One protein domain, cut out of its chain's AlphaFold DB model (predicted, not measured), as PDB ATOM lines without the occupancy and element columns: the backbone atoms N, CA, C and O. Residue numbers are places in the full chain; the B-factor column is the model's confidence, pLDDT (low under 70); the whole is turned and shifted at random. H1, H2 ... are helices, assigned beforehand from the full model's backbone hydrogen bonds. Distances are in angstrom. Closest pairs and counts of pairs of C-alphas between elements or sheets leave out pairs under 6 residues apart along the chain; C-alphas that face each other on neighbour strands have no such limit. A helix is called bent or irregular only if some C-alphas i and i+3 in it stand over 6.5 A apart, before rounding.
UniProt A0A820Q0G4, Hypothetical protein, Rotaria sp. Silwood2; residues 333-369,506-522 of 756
ATOM      1  N   GLN A 333      79.171 -20.523 183.883       66.94
ATOM      2  CA  GLN A 333      78.187 -21.023 184.852       66.94
ATOM      3  C   GLN A 333      77.621 -19.898 185.728       66.94
ATOM      4  O   GLN A 333      76.408 -19.793 185.882       66.94
ATOM      5  N   ARG A 334      78.483 -19.014 186.253       68.50
ATOM      6  CA  ARG A 334      78.041 -17.859 187.056       68.50
ATOM      7  C   ARG A 334      77.267 -16.830 186.229       68.50
ATOM      8  O   ARG A 334      76.325 -16.233 186.739       68.50
ATOM      9  N   LYS A 335      77.621 -16.660 184.948       71.62
ATOM     10  CA  LYS A 335      76.848 -15.839 184.000       71.62
ATOM     11  C   LYS A 335      75.443 -16.415 183.777       71.62
ATOM     12  O   LYS A 335      74.478 -15.679 183.935       71.62
ATOM     13  N   ILE A 336      75.317 -17.721 183.517       73.19
ATOM     14  CA  ILE A 336      74.014 -18.404 183.387       73.19
ATOM     15  C   ILE A 336      73.167 -18.229 184.656       73.19
ATOM     16  O   ILE A 336      72.041 -17.755 184.557       73.19
ATOM     17  N   GLN A 337      73.725 -18.504 185.841       73.50
ATOM     18  CA  GLN A 337      73.008 -18.367 187.117       73.50
ATOM     19  C   GLN A 337      72.517 -16.928 187.374       73.50
ATOM     20  O   GLN A 337      71.415 -16.723 187.883       73.50
ATOM     21  N   PHE A 338      73.302 -15.913 186.994       79.06
ATOM     22  CA  PHE A 338      72.853 -14.520 187.055       79.06
ATOM     23  C   PHE A 338      71.648 -14.265 186.134       79.06
ATOM     24  O   PHE A 338      70.684 -13.633 186.561       79.06
ATOM     25  N   TYR A 339      71.654 -14.791 184.904       77.69
ATOM     26  CA  TYR A 339      70.521 -14.645 183.983       77.69
ATOM     27  C   TYR A 339      69.284 -15.440 184.431       77.69
ATOM     28  O   TYR A 339      68.169 -14.959 184.249       77.69
ATOM     29  N   GLU A 340      69.447 -16.597 185.077       77.44
ATOM     30  CA  GLU A 340      68.343 -17.350 185.696       77.44
ATOM     31  C   GLU A 340      67.678 -16.554 186.830       77.44
ATOM     32  O   GLU A 340      66.452 -16.450 186.868       77.44
ATOM     33  N   ASN A 341      68.468 -15.932 187.714       80.31
ATOM     34  CA  ASN A 341      67.954 -15.038 188.759       80.31
ATOM     35  C   ASN A 341      67.258 -13.800 188.159       80.31
ATOM     36  O   ASN A 341      66.231 -13.350 188.664       80.31
ATOM     37  N   LEU A 342      67.801 -13.260 187.065       83.62
ATOM     38  CA  LEU A 342      67.253 -12.099 186.368       83.62
ATOM     39  C   LEU A 342      65.910 -12.406 185.683       83.62
ATOM     40  O   LEU A 342      64.987 -11.596 185.751       83.62
ATOM     41  N   ILE A 343      65.785 -13.589 185.071       84.69
ATOM     42  CA  ILE A 343      64.524 -14.104 184.522       84.69
ATOM     43  C   ILE A 343      63.505 -14.288 185.650       84.69
ATOM     44  O   ILE A 343      62.398 -13.779 185.529       84.69
ATOM     45  N   GLN A 344      63.880 -14.917 186.770       83.00
ATOM     46  CA  GLN A 344      62.979 -15.093 187.920       83.00
ATOM     47  C   GLN A 344      62.466 -13.757 188.482       83.00
ATOM     48  O   GLN A 344      61.289 -13.654 188.827       83.00
ATOM     49  N   LEU A 345      63.316 -12.725 188.554       83.06
ATOM     50  CA  LEU A 345      62.913 -11.389 189.004       83.06
ATOM     51  C   LEU A 345      61.954 -10.713 188.009       83.06
ATOM     52  O   LEU A 345      60.947 -10.133 188.414       83.06
ATOM     53  N   LEU A 346      62.222 -10.830 186.703       85.38
ATOM     54  CA  LEU A 346      61.319 -10.351 185.652       85.38
ATOM     55  C   LEU A 346      59.995 -11.133 185.622       85.38
ATOM     56  O   LEU A 346      58.955 -10.550 185.325       85.38
ATOM     57  N   GLU A 347      60.000 -12.428 185.945       83.62
ATOM     58  CA  GLU A 347      58.802 -13.270 185.958       83.62
ATOM     59  C   GLU A 347      57.791 -12.866 187.048       83.62
ATOM     60  O   GLU A 347      56.581 -12.980 186.825       83.62
ATOM     61  N   GLN A 348      58.268 -12.332 188.178       79.50
ATOM     62  CA  GLN A 348      57.462 -11.994 189.362       79.50
ATOM     63  C   GLN A 348      56.572 -10.740 189.223       79.50
ATOM     64  O   GLN A 348      55.711 -10.528 190.071       79.50
ATOM     65  N   ASP A 349      56.747  -9.921 188.178       78.12
ATOM     66  CA  ASP A 349      56.032  -8.639 187.960       78.12
ATOM     67  C   ASP A 349      56.206  -7.576 189.070       78.12
ATOM     68  O   ASP A 349      55.478  -6.586 189.128       78.12
ATOM     69  N   THR A 350      57.197  -7.752 189.948       80.81
ATOM     70  CA  THR A 350      57.465  -6.896 191.119       80.81
ATOM     71  C   THR A 350      58.229  -5.607 190.804       80.81
ATOM     72  O   THR A 350      58.394  -4.769 191.690       80.81
ATOM     73  N   LEU A 351      58.697  -5.430 189.563       84.88
ATOM     74  CA  LEU A 351      59.486  -4.271 189.142       84.88
ATOM     75  C   LEU A 351      58.604  -3.107 188.657       84.88
ATOM     76  O   LEU A 351      57.641  -3.268 187.897       84.88
ATOM     77  N   SER A 352      58.976  -1.897 189.065       86.88
ATOM     78  CA  SER A 352      58.442  -0.645 188.528       86.88
ATOM     79  C   SER A 352      58.897  -0.399 187.083       86.88
ATOM     80  O   SER A 352      59.838  -1.014 186.578       86.88
ATOM     81  N   ILE A 353      58.229   0.529 186.389       84.31
ATOM     82  CA  ILE A 353      58.602   0.886 185.011       84.31
ATOM     83  C   ILE A 353      60.011   1.489 184.935       84.31
ATOM     84  O   ILE A 353      60.736   1.232 183.976       84.31
ATOM     85  N   ASP A 354      60.419   2.239 185.955       79.88
ATOM     86  CA  ASP A 354      61.725   2.886 185.993       79.88
ATOM     87  C   ASP A 354      62.843   1.884 186.320       79.88
ATOM     88  O   ASP A 354      63.881   1.918 185.660       79.88
ATOM     89  N   GLU A 355      62.607   0.906 187.205       83.62
ATOM     90  CA  GLU A 355      63.528  -0.225 187.414       83.62
ATOM     91  C   GLU A 355      63.720  -1.053 186.132       83.62
ATOM     92  O   GLU A 355      64.855  -1.382 185.793       83.62
ATOM     93  N   LEU A 356      62.655  -1.334 185.366       85.38
ATOM     94  CA  LEU A 356      62.763  -2.021 184.067       85.38
ATOM     95  C   LEU A 356      63.584  -1.200 183.053       85.38
ATOM     96  O   LEU A 356      64.434  -1.746 182.345       85.38
ATOM     97  N   LEU A 357      63.392   0.122 183.000       83.44
ATOM     98  CA  LEU A 357      64.159   1.012 182.119       83.44
ATOM     99  C   LEU A 357      65.624   1.176 182.564       83.44
ATOM    100  O   LEU A 357      66.505   1.335 181.713       83.44
ATOM    101  N   VAL A 358      65.912   1.113 183.867       83.56
ATOM    102  CA  VAL A 358      67.276   1.022 184.412       83.56
ATOM    103  C   VAL A 358      67.902  -0.319 184.027       83.56
ATOM    104  O   VAL A 358      69.001  -0.326 183.471       83.56
ATOM    105  N   LEU A 359      67.184  -1.433 184.194       84.38
ATOM    106  CA  LEU A 359      67.636  -2.763 183.784       84.38
ATOM    107  C   LEU A 359      68.005  -2.791 182.295       84.38
ATOM    108  O   LEU A 359      69.093  -3.235 181.931       84.38
ATOM    109  N   ARG A 360      67.162  -2.211 181.432       83.06
ATOM    110  CA  ARG A 360      67.417  -2.087 179.989       83.06
ATOM    111  C   ARG A 360      68.712  -1.326 179.687       83.06
ATOM    112  O   ARG A 360      69.491  -1.764 178.839       83.06
ATOM    113  N   LYS A 361      68.987  -0.230 180.408       81.25
ATOM    114  CA  LYS A 361      70.239   0.555 180.307       81.25
ATOM    115  C   LYS A 361      71.465  -0.181 180.864       81.25
ATOM    116  O   LYS A 361      72.581   0.104 180.440       81.25
ATOM    117  N   ILE A 362      71.283  -1.095 181.817       79.31
ATOM    118  CA  ILE A 362      72.361  -1.919 182.380       79.31
ATOM    119  C   ILE A 362      72.711  -3.066 181.424       79.31
ATOM    120  O   ILE A 362      73.875  -3.225 181.063       79.31
ATOM    121  N   LEU A 363      71.722  -3.816 180.931       79.56
ATOM    122  CA  LEU A 363      71.957  -4.950 180.026       79.56
ATOM    123  C   LEU A 363      72.588  -4.500 178.697       79.56
ATOM    124  O   LEU A 363      73.496  -5.163 178.208       79.56
ATOM    125  N   THR A 364      72.209  -3.327 178.177       74.25
ATOM    126  CA  THR A 364      72.845  -2.706 176.991       74.25
ATOM    127  C   THR A 364      74.254  -2.141 177.239       74.25
ATOM    128  O   THR A 364      74.992  -1.901 176.286       74.25
ATOM    129  N   LYS A 365      74.677  -1.965 178.503       70.88
ATOM    130  CA  LYS A 365      76.078  -1.677 178.889       70.88
ATOM    131  C   LYS A 365      76.913  -2.944 179.128       70.88
ATOM    132  O   LYS A 365      78.140  -2.881 179.042       70.88
ATOM    133  N   ILE A 366      76.271  -4.063 179.477       68.12
ATOM    134  CA  ILE A 366      76.908  -5.379 179.649       68.12
ATOM    135  C   ILE A 366      77.140  -6.011 178.274       68.12
ATOM    136  O   ILE A 366      78.273  -6.353 177.938       68.12
ATOM    137  N   TRP A 367      76.088  -6.079 177.458       66.88
ATOM    138  CA  TRP A 367      76.158  -6.374 176.035       66.88
ATOM    139  C   TRP A 367      75.903  -5.090 175.237       66.88
ATOM    140  O   TRP A 367      74.745  -4.795 174.923       66.88
ATOM    141  N   PRO A 368      76.951  -4.343 174.844       56.69
ATOM    142  CA  PRO A 368      76.826  -3.501 173.669       56.69
ATOM    143  C   PRO A 368      76.451  -4.411 172.495       56.69
ATOM    144  O   PRO A 368      77.234  -5.259 172.059       56.69
ATOM    145  N   THR A 369      75.224  -4.278 172.008       49.81
ATOM    146  CA  THR A 369      74.835  -4.843 170.719       49.81
ATOM    147  C   THR A 369      75.689  -4.192 169.630       49.81
ATOM    148  O   THR A 369      76.104  -3.038 169.754       49.81
ATOM    149  N   SER A 506      50.684  -0.184 183.431       80.81
ATOM    150  CA  SER A 506      50.637  -1.655 183.466       80.81
ATOM    151  C   SER A 506      50.984  -2.272 182.102       80.81
ATOM    152  O   SER A 506      51.916  -3.068 181.997       80.81
ATOM    153  N   ILE A 507      50.320  -1.824 181.028       82.88
ATOM    154  CA  ILE A 507      50.601  -2.260 179.648       82.88
ATOM    155  C   ILE A 507      52.063  -1.971 179.267       82.88
ATOM    156  O   ILE A 507      52.724  -2.808 178.653       82.88
ATOM    157  N   ARG A 508      52.597  -0.807 179.657       84.62
ATOM    158  CA  ARG A 508      53.983  -0.419 179.370       84.62
ATOM    159  C   ARG A 508      55.000  -1.289 180.115       84.62
ATOM    160  O   ARG A 508      55.976  -1.701 179.496       84.62
ATOM    161  N   ARG A 509      54.764  -1.606 181.398       86.56
ATOM    162  CA  ARG A 509      55.603  -2.554 182.156       86.56
ATOM    163  C   ARG A 509      55.611  -3.931 181.507       86.56
ATOM    164  O   ARG A 509      56.689  -4.474 181.298       86.56
ATOM    165  N   TYR A 510      54.446  -4.442 181.108       86.19
ATOM    166  CA  TYR A 510      54.333  -5.722 180.408       86.19
ATOM    167  C   TYR A 510      55.158  -5.754 179.107       86.19
ATOM    168  O   TYR A 510      55.914  -6.699 178.891       86.19
ATOM    169  N   PHE A 511      55.092  -4.706 178.276       88.06
ATOM    170  CA  PHE A 511      55.901  -4.628 177.053       88.06
ATOM    171  C   PHE A 511      57.411  -4.528 177.321       88.06
ATOM    172  O   PHE A 511      58.167  -5.297 176.735       88.06
ATOM    173  N   GLU A 512      57.869  -3.639 178.213       87.25
ATOM    174  CA  GLU A 512      59.304  -3.535 178.541       87.25
ATOM    175  C   GLU A 512      59.831  -4.845 179.162       87.25
ATOM    176  O   GLU A 512      60.899  -5.316 178.776       87.25
ATOM    177  N   ARG A 513      59.056  -5.491 180.046       88.56
ATOM    178  CA  ARG A 513      59.351  -6.818 180.617       88.56
ATOM    179  C   ARG A 513      59.501  -7.891 179.534       88.56
ATOM    180  O   ARG A 513      60.453  -8.665 179.597       88.56
ATOM    181  N   LEU A 514      58.600  -7.941 178.547       86.38
ATOM    182  CA  LEU A 514      58.711  -8.882 177.425       86.38
ATOM    183  C   LEU A 514      59.974  -8.628 176.594       86.38
ATOM    184  O   LEU A 514      60.729  -9.566 176.362       86.38
ATOM    185  N   THR A 515      60.250  -7.377 176.210       86.88
ATOM    186  CA  THR A 515      61.463  -7.021 175.449       86.88
ATOM    187  C   THR A 515      62.748  -7.340 176.224       86.88
ATOM    188  O   THR A 515      63.740  -7.768 175.631       86.88
ATOM    189  N   LEU A 516      62.746  -7.177 177.550       88.25
ATOM    190  CA  LEU A 516      63.865  -7.559 178.414       88.25
ATOM    191  C   LEU A 516      64.072  -9.077 178.444       88.25
ATOM    192  O   LEU A 516      65.193  -9.528 178.220       88.25
ATOM    193  N   LEU A 517      63.009  -9.860 178.659       86.81
ATOM    194  CA  LEU A 517      63.072 -11.326 178.623       86.81
ATOM    195  C   LEU A 517      63.536 -11.837 177.251       86.81
ATOM    196  O   LEU A 517      64.446 -12.657 177.190       86.81
ATOM    197  N   GLU A 518      62.980 -11.312 176.156       85.62
ATOM    198  CA  GLU A 518      63.382 -11.623 174.778       85.62
ATOM    199  C   GLU A 518      64.881 -11.362 174.553       85.62
ATOM    200  O   GLU A 518      65.601 -12.249 174.094       85.62
ATOM    201  N   THR A 519      65.377 -10.193 174.981       83.19
ATOM    202  CA  THR A 519      66.807  -9.843 174.909       83.19
ATOM    203  C   THR A 519      67.672 -10.820 175.718       83.19
ATOM    204  O   THR A 519      68.722 -11.257 175.246       83.19
ATOM    205  N   ILE A 520      67.252 -11.189 176.933       82.81
ATOM    206  CA  ILE A 520      68.007 -12.110 177.798       82.81
ATOM    207  C   ILE A 520      68.032 -13.522 177.198       82.81
ATOM    208  O   ILE A 520      69.100 -14.132 177.157       82.81
ATOM    209  N   TYR A 521      66.908 -14.031 176.682       82.94
ATOM    210  CA  TYR A 521      66.849 -15.344 176.030       82.94
ATOM    211  C   TYR A 521      67.665 -15.397 174.735       82.94
ATOM    212  O   TYR A 521      68.367 -16.382 174.502       82.94
ATOM    213  N   GLU A 522      67.644 -14.340 173.919       81.31
ATOM    214  CA  GLU A 522      68.487 -14.231 172.727       81.31
ATOM    215  C   GLU A 522      69.978 -14.320 173.105       81.31
ATOM    216  O   GLU A 522      70.721 -15.127 172.541       81.31
TER     217      GLU A 522
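AT A GLANCE: This is residues 333 to 369 and 506 to 522 of the 756 residues of the protein "Hypothetical protein" of Rotaria sp. Silwood2 (UniProt A0A820Q0G4). Three helices run roughly lengthwise side by side, their centres at the corners of a triangle: H3 packs on both H1 and H2, while H1 and H2 are joined by a tight link but stay apart from each other. H1 and H3 run opposite ways, H2 and H3 the same way, and the first residues of H1, 333 to 338, stick out at one end. The printed part has 54 residues with three named helices, H1, H2 and H3 in chain order, and no named strand; its class is all helix. The whole is compact, with a radius of gyration of the C-alphas of 10.8 A and spans of 33 by 23 by 17 A.

HOW THE PARTS SIT: H1, residues 333 to 347, touches H3, residues 506 to 522, and H3 touches H1 with residues 513 to 520 alone. The closest C-alphas of the two are those of Leu 346 and Arg 513, 6.5 A apart. Their lines stand at a shallow tilt of 19 degrees, opposite ways, and their centres are 14.5 A apart. H2, residues 353 to 366, is apart from H1, although a tight link of 5 residues joins them. H2 touches H3 with 9 pairs of C-alphas within 8 A, the closest being those of Ile 353 and Arg 509, 5.4 A apart. These two run the same way at a shallow tilt of 19 degrees, centre to centre 11.0 A. In H1 and H3 every backbone O i to N i+4 pair is within hydrogen-bond range; in H2 it is 9 of 10.

IN THESE COORDINATES: H1 begins at C-alpha 333, at (78.187, -21.023, 184.852), and ends at Glu 347, 20.9 A away from C-alpha to C-alpha. H2 goes from Ile 353, with its C-alpha at (58.602, 0.886, 185.011), to Ile 366, a length of 20.1 A. H3, the longest helix with 17 residues, measures 24.3 A from the C-alpha of Ser 506 to that of Glu 522, which lies at (68.487, -14.231, 172.727). None of the three helices is bent.

THE WHOLE: The two C-alphas farthest apart are those of Gln 333 and Ile 507, at 33.8 A; the first and last printed C-alphas are 16.9 A apart. Residues 370 to 505 are not printed, and C-alphas 369 and 506 are 27.5 A apart across this cut, which lies in the link from H2 to H3. The mean pLDDT of the printed part is 80.1; residues 333 to 334 and 366 to 369 are under 70.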